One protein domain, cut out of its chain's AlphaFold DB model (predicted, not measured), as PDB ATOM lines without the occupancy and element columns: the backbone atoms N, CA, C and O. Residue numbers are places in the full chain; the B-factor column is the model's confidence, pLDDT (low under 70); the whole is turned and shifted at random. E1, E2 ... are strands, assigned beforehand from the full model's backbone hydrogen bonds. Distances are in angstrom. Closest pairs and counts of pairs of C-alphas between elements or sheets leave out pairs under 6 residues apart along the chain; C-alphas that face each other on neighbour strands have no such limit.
ATOM      1  N   VAL A  71      64.790  17.106  18.145       83.69
ATOM      2  CA  VAL A  71      63.856  16.692  19.187       83.69
ATOM      3  C   VAL A  71      63.964  17.704  20.317       83.69
ATOM      4  O   VAL A  71      65.058  17.960  20.816       83.69
ATOM      5  N   THR A  72      62.843  18.311  20.695       86.25
ATOM      6  CA  THR A  72      62.755  19.225  21.842       86.25
ATOM      7  C   THR A  72      61.784  18.660  22.866       86.25
ATOM      8  O   THR A  72      60.676  18.267  22.506       86.25
ATOM      9  N   GLU A  73      62.190  18.643  24.131       89.19
ATOM     10  CA  GLU A  73      61.381  18.166  25.252       89.19
ATOM     11  C   GLU A  73      60.832  19.346  26.061       89.19
ATOM     12  O   GLU A  73      61.543  20.321  26.310       89.19
ATOM     13  N   PHE A  74      59.568  19.264  26.475       85.81
ATOM     14  CA  PHE A  74      58.918  20.251  27.338       85.81
ATOM     15  C   PHE A  74      58.444  19.569  28.615       85.81
ATOM     16  O   PHE A  74      57.881  18.475  28.568       85.81
ATOM     17  N   VAL A  75      58.663  20.223  29.752       84.31
ATOM     18  CA  VAL A  75      58.272  19.697  31.063       84.31
ATOM     19  C   VAL A  75      56.748  19.642  31.171       84.31
ATOM     20  O   VAL A  75      56.074  20.590  30.784       84.31
ATOM     21  N   SER A  76      56.235  18.538  31.712       84.69
ATOM     22  CA  SER A  76      54.836  18.362  32.102       84.69
ATOM     23  C   SER A  76      54.711  18.368  33.621       84.69
ATOM     24  O   SER A  76      55.605  17.890  34.322       84.69
ATOM     25  N   GLN A  77      53.594  18.885  34.132       89.50
ATOM     26  CA  GLN A  77      53.267  18.821  35.563       89.50
ATOM     27  C   GLN A  77      52.547  17.521  35.955       89.50
ATOM     28  O   GLN A  77      52.232  17.305  37.133       89.50
ATOM     29  N   LEU A  78      52.276  16.654  34.977       90.94
ATOM     30  CA  LEU A  78      51.611  15.378  35.178       90.94
ATOM     31  C   LEU A  78      52.489  14.412  35.981       90.94
ATOM     32  O   LEU A  78      53.690  14.279  35.761       90.94
ATOM     33  N   LYS A  79      51.852  13.700  36.909       94.00
ATOM     34  CA  LYS A  79      52.451  12.621  37.704       94.00
ATOM     35  C   LYS A  79      51.870  11.268  37.375       94.00
ATOM     36  O   LYS A  79      52.572  10.265  37.382       94.00
ATOM     37  N   GLN A  80      50.573  11.224  37.112       95.00
ATOM     38  CA  GLN A  80      49.882   9.974  36.873       95.00
ATOM     39  C   GLN A  80      48.784  10.178  35.842       95.00
ATOM     40  O   GLN A  80      48.107  11.207  35.828       95.00
ATOM     41  N   VAL A  81      48.591   9.157  35.014       95.62
ATOM     42  CA  VAL A  81      47.430   9.048  34.135       95.62
ATOM     43  C   VAL A  81      46.723   7.732  34.407       95.62
ATOM     44  O   VAL A  81      47.354   6.685  34.542       95.62
ATOM     45  N   GLU A  82      45.400   7.782  34.480       96.06
ATOM     46  CA  GLU A  82      44.551   6.597  34.515       96.06
ATOM     47  C   GLU A  82      43.806   6.458  33.192       96.06
ATOM     48  O   GLU A  82      43.271   7.435  32.670       96.06
ATOM     49  N   LEU A  83      43.743   5.231  32.677       95.31
ATOM     50  CA  LEU A  83      42.870   4.867  31.569       95.31
ATOM     51  C   LEU A  83      41.643   4.156  32.124       95.31
ATOM     52  O   LEU A  83      41.759   3.119  32.785       95.31
ATOM     53  N   LEU A  84      40.471   4.703  31.832       94.75
ATOM     54  CA  LEU A  84      39.189   4.123  32.182       94.75
ATOM     55  C   LEU A  84      38.441   3.711  30.915       94.75
ATOM     56  O   LEU A  84      38.468   4.418  29.910       94.75
ATOM     57  N   GLN A  85      37.734   2.590  30.990       92.56
ATOM     58  CA  GLN A  85      36.813   2.124  29.963       92.56
ATOM     59  C   GLN A  85      35.457   1.872  30.616       92.56
ATOM     60  O   GLN A  85      35.358   1.101  31.573       92.56
ATOM     61  N   ASN A  86      34.415   2.549  30.127       89.56
ATOM     62  CA  ASN A  86      33.073   2.502  30.723       89.56
ATOM     63  C   ASN A  86      33.080   2.796  32.241       89.56
ATOM     64  O   ASN A  86      32.400   2.130  33.017       89.56
ATOM     65  N   GLY A  87      33.913   3.749  32.672       89.00
ATOM     66  CA  GLY A  87      34.069   4.138  34.080       89.00
ATOM     67  C   GLY A  87      34.945   3.211  34.932       89.00
ATOM     68  O   GLY A  87      35.294   3.580  36.051       89.00
ATOM     69  N   ASN A  88      35.365   2.053  34.420       93.12
ATOM     70  CA  ASN A  88      36.262   1.144  35.133       93.12
ATOM     71  C   ASN A  88      37.717   1.444  34.788       93.12
ATOM     72  O   ASN A  88      38.068   1.531  33.614       93.12
ATOM     73  N   ARG A  89      38.580   1.556  35.799       93.88
ATOM     74  CA  ARG A  89      40.019   1.753  35.595       93.88
ATOM     75  C   ARG A  89      40.661   0.475  35.059       93.88
ATOM     76  O   ARG A  89      40.645  -0.546  35.739       93.88
ATOM     77  N   ILE A  90      41.251   0.559  33.868       93.31
ATOM     78  CA  ILE A  90      41.892  -0.570  33.179       93.31
ATOM     79  C   ILE A  90      43.416  -0.445  33.095       93.31
ATOM     80  O   ILE A  90      44.091  -1.453  32.909       93.31
ATOM     81  N   ALA A  91      43.970   0.762  33.246       94.00
ATOM     82  CA  ALA A  91      45.412   0.970  33.323       94.00
ATOM     83  C   ALA A  91      45.762   2.213  34.144       94.00
ATOM     84  O   ALA A  91      44.958   3.138  34.280       94.00
ATOM     85  N   VAL A  92      46.985   2.225  34.670       95.00
ATOM     86  CA  VAL A  92      47.593   3.365  35.357       95.00
ATOM     87  C   VAL A  92      49.025   3.492  34.865       95.00
ATOM     88  O   VAL A  92      49.719   2.485  34.746       95.00
ATOM     89  N   ALA A  93      49.457   4.713  34.585       95.19
ATOM     90  CA  ALA A  93      50.838   5.027  34.260       95.19
ATOM     91  C   ALA A  93      51.347   6.103  35.220       95.19
ATOM     92  O   ALA A  93      50.683   7.125  35.408       95.19
ATOM     93  N   ASN A  94      52.524   5.874  35.804       94.19
ATOM     94  CA  ASN A  94      53.312   6.958  36.378       94.19
ATOM     95  C   ASN A  94      53.982   7.691  35.213       94.19
ATOM     96  O   ASN A  94      54.698   7.082  34.421       94.19
ATOM     97  N   VAL A  95      53.695   8.979  35.095       93.06
ATOM     98  CA  VAL A  95      54.211   9.837  34.030       93.06
ATOM     99  C   VAL A  95      55.001  11.024  34.578       93.06
ATOM    100  O   VAL A  95      55.247  11.995  33.865       93.06
ATOM    101  N   GLU A  96      55.413  10.952  35.844       92.25
ATOM    102  CA  GLU A  96      56.283  11.954  36.444       92.25
ATOM    103  C   GLU A  96      57.588  12.060  35.642       92.25
ATOM    104  O   GLU A  96      58.237  11.059  35.336       92.25
ATOM    105  N   ASN A  97      57.971  13.291  35.296       87.88
ATOM    106  CA  ASN A  97      59.122  13.599  34.440       87.88
ATOM    107  C   ASN A  97      59.040  13.046  33.006       87.88
ATOM    108  O   ASN A  97      60.052  13.043  32.308       87.88
ATOM    109  N   VAL A  98      57.869  12.605  32.536       91.00
ATOM    110  CA  VAL A  98      57.668  12.293  31.115       91.00
ATOM    111  C   VAL A  98      57.370  13.603  30.381       91.00
ATOM    112  O   VAL A  98      56.361  14.241  30.685       91.00
ATOM    113  N   PRO A  99      58.224  14.042  29.438       88.69
ATOM    114  CA  PRO A  99      58.029  15.309  28.753       88.69
ATOM    115  C   PRO A  99      57.075  15.188  27.561       88.69
ATOM    116  O   PRO A  99      56.871  14.121  26.977       88.69
ATOM    117  N   TYR A 100      56.565  16.335  27.126       87.00
ATOM    118  CA  TYR A 100      56.062  16.496  25.766       87.00
ATOM    119  C   TYR A 100      57.227  16.510  24.790       87.00
ATOM    120  O   TYR A 100      58.242  17.149  25.052       87.00
ATOM    121  N   VAL A 101      57.049  15.903  23.626       87.62
ATOM    122  CA  VAL A 101      58.069  15.870  22.582       87.62
ATOM    123  C   VAL A 101      57.605  16.693  21.390       87.62
ATOM    124  O   VAL A 101      56.508  16.489  20.874       87.62
ATOM    125  N   HIS A 102      58.450  17.608  20.922       84.50
ATOM    126  CA  HIS A 102      58.350  18.204  19.596       84.50
ATOM    127  C   HIS A 102      59.427  17.591  18.708       84.50
ATOM    128  O   HIS A 102      60.614  17.827  18.919       84.50
ATOM    129  N   ALA A 103      59.007  16.822  17.709       80.88
ATOM    130  CA  ALA A 103      59.888  16.240  16.703       80.88
ATOM    131  C   ALA A 103      59.159  16.177  15.358       80.88
ATOM    132  O   ALA A 103      57.954  15.928  15.315       80.88
ATOM    133  N   ASP A 104      59.868  16.403  14.252       76.44
ATOM    134  CA  ASP A 104      59.314  16.314  12.894       76.44
ATOM    135  C   ASP A 104      58.011  17.124  12.702       76.44
ATOM    136  O   ASP A 104      57.021  16.611  12.181       76.44
ATOM    137  N   CYS A 105      57.989  18.376  13.182       73.38
ATOM    138  CA  CYS A 105      56.813  19.267  13.223       73.38
ATOM    139  C   CYS A 105      55.619  18.786  14.064       73.38
ATOM    140  O   CYS A 105      54.578  19.439  14.065       73.38
ATOM    141  N   ARG A 106      55.751  17.684  14.801       78.69
ATOM    142  CA  ARG A 106      54.692  17.125  15.638       78.69
ATOM    143  C   ARG A 106      55.009  17.409  17.095       78.69
ATOM    144  O   ARG A 106      56.057  16.985  17.573       78.69
ATOM    145  N   LYS A 107      54.093  18.075  17.804       85.00
ATOM    146  CA  LYS A 107      54.092  18.114  19.272       85.00
ATOM    147  C   LYS A 107      53.189  16.983  19.766       85.00
ATOM    148  O   LYS A 107      52.033  16.901  19.357       85.00
ATOM    149  N   TYR A 108      53.710  16.086  20.591       88.81
ATOM    150  CA  TYR A 108      52.950  14.954  21.114       88.81
ATOM    151  C   TYR A 108      53.351  14.599  22.547       88.81
ATOM    152  O   TYR A 108      54.454  14.901  22.997       88.81
ATOM    153  N   TYR A 109      52.446  13.929  23.251       91.62
ATOM    154  CA  TYR A 109      52.676  13.349  24.566       91.62
ATOM    155  C   TYR A 109      52.386  11.855  24.504       91.62
ATOM    156  O   TYR A 109      51.284  11.461  24.116       91.62
ATOM    157  N   LYS A 110      53.364  11.015  24.844       94.12
ATOM    158  CA  LYS A 110      53.213   9.558  24.782       94.12
ATOM    159  C   LYS A 110      53.159   8.969  26.185       94.12
ATOM    160  O   LYS A 110      54.115   9.070  26.942       94.12
ATOM    161  N   ILE A 111      52.062   8.284  26.475       95.06
ATOM    162  CA  ILE A 111      51.848   7.517  27.696       95.06
ATOM    163  C   ILE A 111      52.087   6.049  27.358       95.06
ATOM    164  O   ILE A 111      51.447   5.501  26.460       95.06
ATOM    165  N   VAL A 112      53.016   5.409  28.059       95.19
ATOM    166  CA  VAL A 112      53.236   3.964  27.960       95.19
ATOM    167  C   VAL A 112      52.513   3.305  29.120       95.19
ATOM    168  O   VAL A 112      52.673   3.719  30.266       95.19
ATOM    169  N   TRP A 113      51.702   2.295  28.822       94.69
ATOM    170  CA  TRP A 113      50.958   1.587  29.851       94.69
ATOM    171  C   TRP A 113      51.719   0.343  30.291       94.69
ATOM    172  O   TRP A 113      52.074  -0.506  29.470       94.69
ATOM    173  N   GLU A 114      51.949   0.217  31.592       86.25
ATOM    174  CA  GLU A 114      52.612  -0.951  32.158       86.25
ATOM    175  C   GLU A 114      51.605  -2.068  32.435       86.25
ATOM    176  O   GLU A 114      50.513  -1.831  32.951       86.25
ATOM    177  N   ASN A 115      51.992  -3.309  32.124       79.44
ATOM    178  CA  ASN A 115      51.276  -4.526  32.523       79.44
ATOM    179  C   ASN A 115      49.789  -4.589  32.118       79.44
ATOM    180  O   ASN A 115      48.989  -5.214  32.816       79.44
ATOM    181  N   THR A 116      49.396  -3.978  30.995       85.62
ATOM    182  CA  THR A 116      48.009  -4.071  30.505       85.62
ATOM    183  C   THR A 116      47.832  -5.177  29.468       85.62
ATOM    184  O   THR A 116      48.743  -5.508  28.712       85.62
ATOM    185  N   SER A 117      46.621  -5.729  29.405       84.88
ATOM    186  CA  SER A 117      46.216  -6.718  28.401       84.88
ATOM    187  C   SER A 117      45.700  -6.101  27.098       84.88
ATOM    188  O   SER A 117      45.565  -6.807  26.102       84.88
ATOM    189  N   SER A 118      45.373  -4.805  27.101       86.56
ATOM    190  CA  SER A 118      44.587  -4.175  26.031       86.56
ATOM    191  C   SER A 118      45.392  -3.152  25.238       86.56
ATOM    192  O   SER A 118      45.430  -3.219  24.010       86.56
ATOM    193  N   PHE A 119      46.088  -2.241  25.923       90.81
ATOM    194  CA  PHE A 119      46.792  -1.119  25.302       90.81
ATOM    195  C   PHE A 119      48.252  -1.059  25.737       90.81
ATOM    196  O   PHE A 119      48.572  -1.080  26.921       90.81
ATOM    197  N   LYS A 120      49.148  -0.939  24.765       93.69
ATOM    198  CA  LYS A 120      50.577  -0.742  24.990       93.69
ATOM    199  C   LYS A 120      50.906   0.731  25.212       93.69
ATOM    200  O   LYS A 120      51.717   1.059  26.074       93.69
ATOM    201  N   SER A 121      50.299   1.627  24.436       94.69
ATOM    202  CA  SER A 121      50.537   3.061  24.586       94.69
ATOM    203  C   SER A 121      49.358   3.909  24.121       94.69
ATOM    204  O   SER A 121      48.518   3.467  23.334       94.69
ATOM    205  N   THR A 122      49.317   5.144  24.609       94.31
ATOM    206  CA  THR A 122      48.434   6.200  24.121       94.31
ATOM    207  C   THR A 122      49.270   7.410  23.743       94.31
ATOM    208  O   THR A 122      50.153   7.813  24.493       94.31
ATOM    209  N   THR A 123      49.003   8.002  22.584       93.31
ATOM    210  CA  THR A 123      49.675   9.222  22.125       93.31
ATOM    211  C   THR A 123      48.657  10.338  21.968       93.31
ATOM    212  O   THR A 123      47.701  10.192  21.214       93.31
ATOM    213  N   LEU A 124      48.874  11.450  22.661       91.12
ATOM    214  CA  LEU A 124      48.125  12.689  22.492       91.12
ATOM    215  C   LEU A 124      48.874  13.572  21.503       91.12
ATOM    216  O   LEU A 124      50.071  13.803  21.666       91.12
ATOM    217  N   PHE A 125      48.183  14.054  20.480       87.94
ATOM    218  CA  PHE A 125      48.707  15.008  19.513       87.94
ATOM    219  C   PHE A 125      48.288  16.414  19.923       87.94
ATOM    220  O   PHE A 125      47.101  16.677  20.113       87.94
ATOM    221  N   LEU A 126      49.270  17.302  20.057       85.38
ATOM    222  CA  LEU A 126      49.070  18.673  20.498       85.38
ATOM    223  C   LEU A 126      49.169  19.614  19.298       85.38
ATOM    224  O   LEU A 126      50.062  19.487  18.453       85.38
ATOM    225  N   ASN A 127      48.282  20.601  19.256       80.38
ATOM    226  CA  ASN A 127      48.359  21.683  18.295       80.38
ATOM    227  C   ASN A 127      49.646  22.482  18.527       80.38
ATOM    228  O   ASN A 127      49.911  22.963  19.631       80.38
ATOM    229  N   ARG A 128      50.437  22.669  17.467       69.62
ATOM    230  CA  ARG A 128      51.741  23.342  17.538       69.62
ATOM    231  C   ARG A 128      51.670  24.772  18.082       69.62
ATOM    232  O   ARG A 128      52.610  25.202  18.743       69.62
ATOM    233  N   SER A 129      50.604  25.508  17.776       67.31
ATOM    234  CA  SER A 129      50.473  26.926  18.122       67.31
ATOM    235  C   SER A 129      49.798  27.162  19.466       67.31
ATOM    236  O   SER A 129      50.073  28.180  20.093       67.31
ATOM    237  N   LYS A 130      48.904  26.261  19.883       66.00
ATOM    238  CA  LYS A 130      48.051  26.467  21.062       66.00
ATOM    239  C   LYS A 130      48.345  25.530  22.233       66.00
ATOM    240  O   LYS A 130      48.025  25.878  23.355       66.00
ATOM    241  N   GLY A 131      48.967  24.373  21.992       67.69
ATOM    242  CA  GLY A 131      49.133  23.330  23.010       67.69
ATOM    243  C   GLY A 131      47.906  22.425  23.181       67.69
ATOM    244  O   GLY A 131      48.062  21.327  23.699       67.69
ATOM    245  N   ASP A 132      46.740  22.820  22.660       77.88
ATOM    246  CA  ASP A 132      45.496  22.046  22.744       77.88
ATOM    247  C   ASP A 132      45.637  20.616  22.188       77.88
ATOM    248  O   ASP A 132      46.226  20.398  21.123       77.88
ATOM    249  N   VAL A 133      45.045  19.634  22.871       82.12
ATOM    250  CA  VAL A 133      45.031  18.236  22.417       82.12
ATOM    251  C   VAL A 133      44.009  18.048  21.301       82.12
ATOM    252  O   VAL A 133      42.809  18.030  21.551       82.12
ATOM    253  N   CYS A 134      44.476  17.849  20.071       81.44
ATOM    254  CA  CYS A 134      43.630  17.784  18.874       81.44
ATOM    255  C   CYS A 134      43.505  16.388  18.255       81.44
ATOM    256  O   CYS A 134      42.700  16.165  17.350       81.44
ATOM    257  N   GLY A 135      44.260  15.417  18.760       86.12
ATOM    258  CA  GLY A 135      44.111  14.025  18.365       86.12
ATOM    259  C   GLY A 135      44.616  13.074  19.434       86.12
ATOM    260  O   GLY A 135      45.458  13.425  20.259       86.12
ATOM    261  N   ILE A 136      44.117  11.847  19.394       88.62
ATOM    262  CA  ILE A 136      44.524  10.764  20.281       88.62
ATOM    263  C   ILE A 136      44.738   9.491  19.473       88.62
ATOM    264  O   ILE A 136      43.961   9.175  18.577       88.62
ATOM    265  N   SER A 137      45.795   8.751  19.784       90.38
ATOM    266  CA  SER A 137      46.093   7.457  19.182       90.38
ATOM    267  C   SER A 137      46.263   6.391  20.250       90.38
ATOM    268  O   SER A 137      46.941   6.621  21.250       90.38
ATOM    269  N   TRP A 138      45.668   5.228  20.024       90.12
ATOM    270  CA  TRP A 138      45.696   4.071  20.908       90.12
ATOM    271  C   TRP A 138      46.445   2.938  20.220       90.12
ATOM    272  O   TRP A 138      45.980   2.434  19.200       90.12
ATOM    273  N   GLU A 139      47.576   2.521  20.779       92.44
ATOM    274  CA  GLU A 139      48.326   1.348  20.332       92.44
ATOM    275  C   GLU A 139      47.934   0.163  21.217       92.44
ATOM    276  O   GLU A 139      48.203   0.156  22.423       92.44
ATOM    277  N   LYS A 140      47.291  -0.848  20.637       91.12
ATOM    278  CA  LYS A 140      46.985  -2.103  21.322       91.12
ATOM    279  C   LYS A 140      48.233  -2.964  21.491       91.12
ATOM    280  O   LYS A 140      49.208  -2.843  20.752       91.12
ATOM    281  N   VAL A 141      48.181  -3.903  22.433       90.81
ATOM    282  CA  VAL A 141      49.276  -4.865  22.672       90.81
ATOM    283  C   VAL A 141      49.571  -5.734  21.436       90.81
ATOM    284  O   VAL A 141      50.718  -6.104  21.207       90.81
ATOM    285  N   ASN A 142      48.566  -6.002  20.594       89.44
ATOM    286  CA  ASN A 142      48.713  -6.743  19.333       89.44
ATOM    287  C   ASN A 142      49.303  -5.910  18.171       89.44
ATOM    288  O   ASN A 142      49.439  -6.431  17.067       89.44
ATOM    289  N   GLY A 143      49.633  -4.632  18.395       84.81
ATOM    290  CA  GLY A 143      50.195  -3.722  17.392       84.81
ATOM    291  C   GLY A 143      49.165  -2.935  16.575       84.81
ATOM    292  O   GLY A 143      49.550  -2.038  15.825       84.81
ATOM    293  N   GLU A 144      47.864  -3.208  16.720       85.75
ATOM    294  CA  GLU A 144      46.827  -2.397  16.076       85.75
ATOM    295  C   GLU A 144      46.828  -0.977  16.646       85.75
ATOM    296  O   GLU A 144      46.918  -0.778  17.858       85.75
ATOM    297  N   THR A 145      46.699   0.018  15.768       86.50
ATOM    298  CA  THR A 145      46.681   1.430  16.158       86.50
ATOM    299  C   THR A 145      45.394   2.096  15.693       86.50
ATOM    300  O   THR A 145      45.029   1.985  14.523       86.50
ATOM    301  N   TYR A 146      44.736   2.821  16.597       84.38
ATOM    302  CA  TYR A 146      43.499   3.556  16.331       84.38
ATOM    303  C   TYR A 146      43.714   5.023  16.637       84.38
ATOM    304  O   TYR A 146      44.012   5.367  17.777       84.38
ATOM    305  N   THR A 147      43.539   5.887  15.645       84.31
ATOM    306  CA  THR A 147      43.670   7.331  15.836       84.31
ATOM    307  C   THR A 147      42.317   7.992  15.676       84.31
ATOM    308  O   THR A 147      41.622   7.762  14.692       84.31
ATOM    309  N   HIS A 148      41.968   8.824  16.646       82.12
ATOM    310  CA  HIS A 148      40.765   9.633  16.647       82.12
ATOM    311  C   HIS A 148      41.145  11.100  16.731       82.12
ATOM    312  O   HIS A 148      41.996  11.500  17.529       82.12
ATOM    313  N   LEU A 149      40.496  11.896  15.896       80.06
ATOM    314  CA  LEU A 149      40.527  13.338  16.025       80.06
ATOM    315  C   LEU A 149      39.564  13.724  17.128       80.06
ATOM    316  O   LEU A 149      38.463  13.182  17.224       80.06
ATOM    317  N   ILE A 150      40.020  14.621  17.987       77.81
ATOM    318  CA  ILE A 150      39.160  15.184  19.011       77.81
ATOM    319  C   ILE A 150      38.567  16.423  18.362       77.81
ATOM    320  O   ILE A 150      39.305  17.358  18.048       77.81
ATOM    321  N   ASP A 151      37.259  16.393  18.101       64.50
ATOM    322  CA  ASP A 151      36.514  17.587  17.717       64.50
ATOM    323  C   ASP A 151      36.615  18.554  18.890       64.50
ATOM    324  O   ASP A 151      35.916  18.418  19.894       64.50
ATOM    325  N   ILE A 152      37.569  19.481  18.808       54.03
ATOM    326  CA  ILE A 152      37.709  20.515  19.814       54.03
ATOM    327  C   ILE A 152      36.837  21.696  19.371       54.03
ATOM    328  O   ILE A 152      37.220  22.400  18.431       54.03
ATOM    329  N   PRO A 153      35.698  21.977  20.026       45.34
ATOM    330  CA  PRO A 153      35.010  23.250  19.853       45.34
ATOM    331  C   PRO A 153      35.867  24.349  20.486       45.34
ATOM    332  O   PRO A 153      35.656  24.688  21.639       45.34
ATOM    333  N   GLU A 154      36.893  24.835  19.778       44.81
ATOM    334  CA  GLU A 154      37.796  25.915  20.217       44.81
ATOM    335  C   GLU A 154      38.217  25.840  21.703       44.81
ATOM    336  O   GLU A 154      38.409  26.867  22.359       44.81
ATOM    337  N   ALA A 155      38.321  24.631  22.264       43.44
ATOM    338  CA  ALA A 155      38.560  24.442  23.685       43.44
ATOM    339  C   ALA A 155      40.032  24.742  23.941       43.44
ATOM    340  O   ALA A 155      40.927  23.986  23.572       43.44
ATOM    341  N   LYS A 156      40.232  25.926  24.506       46.25
ATOM    342  CA  LYS A 156      41.506  26.481  24.930       46.25
ATOM    343  C   LYS A 156      42.085  25.633  26.061       46.25
ATOM    344  O   LYS A 156      41.389  25.431  27.054       46.25
ATOM    345  N   GLY A 157      43.352  25.253  25.954       59.59
ATOM    346  CA  GLY A 157      44.157  24.825  27.099       59.59
ATOM    347  C   GLY A 157      45.343  23.959  26.693       59.59
ATOM    348  O   GLY A 157      45.224  23.119  25.805       59.59
ATOM    349  N   ASP A 158      46.486  24.133  27.355       71.31
ATOM    350  CA  ASP A 158      47.612  23.197  27.236       71.31
ATOM    351  C   ASP A 158      47.196  21.819  27.799       71.31
ATOM    352  O   ASP A 158      46.217  21.729  28.540       71.31
ATOM    353  N   LEU A 159      47.912  20.724  27.501       77.44
ATOM    354  CA  LEU A 159      47.590  19.409  28.098       77.44
ATOM    355  C   LEU A 159      47.533  19.501  29.632       77.44
ATOM    356  O   LEU A 159      46.679  18.878  30.267       77.44
ATOM    357  N   ASP A 160      48.415  20.316  30.212       79.94
ATOM    358  CA  ASP A 160      48.465  20.572  31.648       79.94
ATOM    359  C   ASP A 160      47.172  21.218  32.191       79.94
ATOM    360  O   ASP A 160      46.969  21.170  33.396       79.94
ATOM    361  N   ASP A 161      46.239  21.691  31.363       80.31
ATOM    362  CA  ASP A 161      44.940  22.233  31.793       80.31
ATOM    363  C   ASP A 161      43.805  21.180  31.815       80.31
ATOM    364  O   ASP A 161      42.744  21.413  32.395       80.31
ATOM    365  N   PHE A 162      43.993  19.994  31.217       82.50
ATOM    366  CA  PHE A 162      42.935  18.974  31.107       82.50
ATOM    367  C   PHE A 162      42.892  18.012  32.294       82.50
ATOM    368  O   PHE A 162      43.797  17.204  32.472       82.50
ATOM    369  N   ASP A 163      41.818  17.991  33.080       88.38
ATOM    370  CA  ASP A 163      41.645  16.953  34.116       88.38
ATOM    371  C   ASP A 163      41.299  15.583  33.529       88.38
ATOM    372  O   ASP A 163      41.658  14.538  34.078       88.38
ATOM    373  N   SER A 164      40.595  15.574  32.396       90.25
ATOM    374  CA  SER A 164      40.304  14.349  31.663       90.25
ATOM    375  C   SER A 164      40.034  14.595  30.184       90.25
ATOM    376  O   SER A 164      39.596  15.674  29.792       90.25
ATOM    377  N   ILE A 165      40.264  13.565  29.372       88.88
ATOM    378  CA  ILE A 165      39.921  13.523  27.947       88.88
ATOM    379  C   ILE A 165      39.090  12.267  27.704       88.88
ATOM    380  O   ILE A 165      39.523  11.161  28.035       88.88
ATOM    381  N   GLN A 166      37.900  12.431  27.125       88.81
ATOM    382  CA  GLN A 166      36.975  11.335  26.835       88.81
ATOM    383  C   GLN A 166      36.820  11.151  25.331       88.81
ATOM    384  O   GLN A 166      36.463  12.090  24.626       88.81
ATOM    385  N   VAL A 167      37.073   9.937  24.843       85.88
ATOM    386  CA  VAL A 167      36.961   9.588  23.422       85.88
ATOM    387  C   VAL A 167      36.472   8.146  23.305       85.88
ATOM    388  O   VAL A 167      37.084   7.238  23.860       85.88
ATOM    389  N   ASN A 168      35.374   7.929  22.575       82.81
ATOM    390  CA  ASN A 168      34.836   6.603  22.228       82.81
ATOM    391  C   ASN A 168      34.696   5.626  23.414       82.81
ATOM    392  O   ASN A 168      35.111   4.472  23.337       82.81
ATOM    393  N   GLY A 169      34.123   6.089  24.530       85.06
ATOM    394  CA  GLY A 169      33.898   5.259  25.725       85.06
ATOM    395  C   GLY A 169      35.153   4.990  26.567       85.06
ATOM    396  O   GLY A 169      35.077   4.281  27.575       85.06
ATOM    397  N   MET A 170      36.293   5.572  26.184       91.12
ATOM    398  CA  MET A 170      37.509   5.609  26.988       91.12
ATOM    399  C   MET A 170      37.728   6.991  27.592       91.12
ATOM    400  O   MET A 170      37.334   8.013  27.030       91.12
ATOM    401  N   THR A 171      38.363   7.023  28.757       93.19
ATOM    402  CA  THR A 171      38.693   8.251  29.478       93.19
ATOM    403  C   THR A 171      40.137   8.193  29.940       93.19
ATOM    404  O   THR A 171      40.521   7.259  30.638       93.19
ATOM    405  N   LEU A 172      40.920   9.205  29.581       93.94
ATOM    406  CA  LEU A 172      42.171   9.511  30.262       93.94
ATOM    407  C   LEU A 172      41.873  10.477  31.391       93.94
ATOM    408  O   LEU A 172      41.236  11.499  31.151       93.94
ATOM    409  N   LYS A 173      42.336  10.169  32.597       95.44
ATOM    410  CA  LYS A 173      42.251  11.064  33.747       95.44
ATOM    411  C   LYS A 173      43.652  11.424  34.217       95.44
ATOM    412  O   LYS A 173      44.475  10.532  34.415       95.44
ATOM    413  N   PHE A 174      43.903  12.714  34.384       93.62
ATOM    414  CA  PHE A 174      45.223  13.274  34.636       93.62
ATOM    415  C   PHE A 174      45.355  13.736  36.087       93.62
ATOM    416  O   PHE A 174      44.432  14.314  36.658       93.62
ATOM    417  N   TYR A 175      46.517  13.484  36.683       94.12
ATOM    418  CA  TYR A 175      46.850  13.888  38.047       94.12
ATOM    419  C   TYR A 175      48.184  14.634  38.046       94.12
ATOM    420  O   TYR A 175      49.123  14.220  37.363       94.12
ATOM    421  N   ARG A 176      48.275  15.718  38.822       89.38
ATOM    422  CA  ARG A 176      49.393  16.675  38.803       89.38
ATOM    423  C   ARG A 176      50.064  16.819  40.159       89.38
ATOM    424  O   ARG A 176      49.467  16.523  41.194       89.38
ATOM    425  N   SER A 177      51.297  17.313  40.137       74.81
ATOM    426  CA  SER A 177      51.924  17.907  41.321       74.81
ATOM    427  C   SER A 177      51.360  19.306  41.550       74.81
ATOM    428  O   SER A 177      51.304  20.076  40.596       74.81
TER     429      SER A 177
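Overview. This is residues 71 to 177 of the 178 residues of an uncharacterized protein of Leptospira jelokensis (UniProt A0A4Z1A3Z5). Two antiparallel sheets stand face to face as a sandwich, with their strands crossed: a larger, twisted sheet of six strands, E1, E4, E5, E6, E7 and E8, covers a smaller one of four, E3, E2, E10 and E9. E1 and E4 form one end of the larger sheet, and a long unnamed stretch, residues 150 to 163, passes from E8 at its other edge over to E9 of the smaller sheet. The printed part has 107 residues with ten named strands, E1 to E10 in order, and no named helix; its class is all strand. The whole is compact, with a radius of gyration of the C-alphas of 13.0 A, and spans 35 by 29 by 27 A.

Along the chain. E1, residues 72 to 74, begins with C-alpha 72 at (62.755, 19.225, 21.842). E2, residues 78 to 85, is 20.5 A long and E3, residues 88 to 94, 18.1 A. E4 is residues 100 to 103, and E5, residues 106 to 112, is 18.1 A long. E6, residues 119 to 126, and E7, residues 133 to 140, are 20.5 A each; C-alpha 119 is at (46.792, -1.119, 25.302). E8, residues 145 to 149, is 13.4 A long. E9 is residues 164 to 167, and E10, residues 170 to 176, is 20.1 A long and ends with C-alpha 176 at (49.393, 16.675, 38.803).

Arrangement. The larger sheet runs E1, E4, E5, E6, E7, E8, with edge strands E1 and E8. E1 and E4 are antiparallel at 162 degrees, with N 72 and O 102 2.9 A apart, within hydrogen-bond range. E4 to E8 form a meander, each strand the antiparallel neighbour of the one before; within hydrogen-bond range are N 108 and O 101 at 2.8 A, N 111 and O 122 at 2.8 A, N 123 and O 137 at 2.8 A, and N 138 and O 146 at 2.8 A. The smaller sheet runs E3, E2, E10, E9 and is twisted too. Its pairs include N 83 and O 91, N 82 and O 173, and N 165 and O 172, each 2.9 A apart. The strands of the two sheets stand at 73 degrees, and the parts that face each other are 11.1 A centre to centre. The closest C-alphas of E3 and E5 are those of Ala 93 and Val 112, 6.8 A apart.

Size, cuts and confidence. The C-alphas farthest apart are those of Val 71 and Asn 86, 35.8 A. The printed part has no cut. The link from E8 to E9, 14 residues, is long. Mean pLDDT of the printed part is 84.8; residues 128 to 131 and 151 to 157 are under 70.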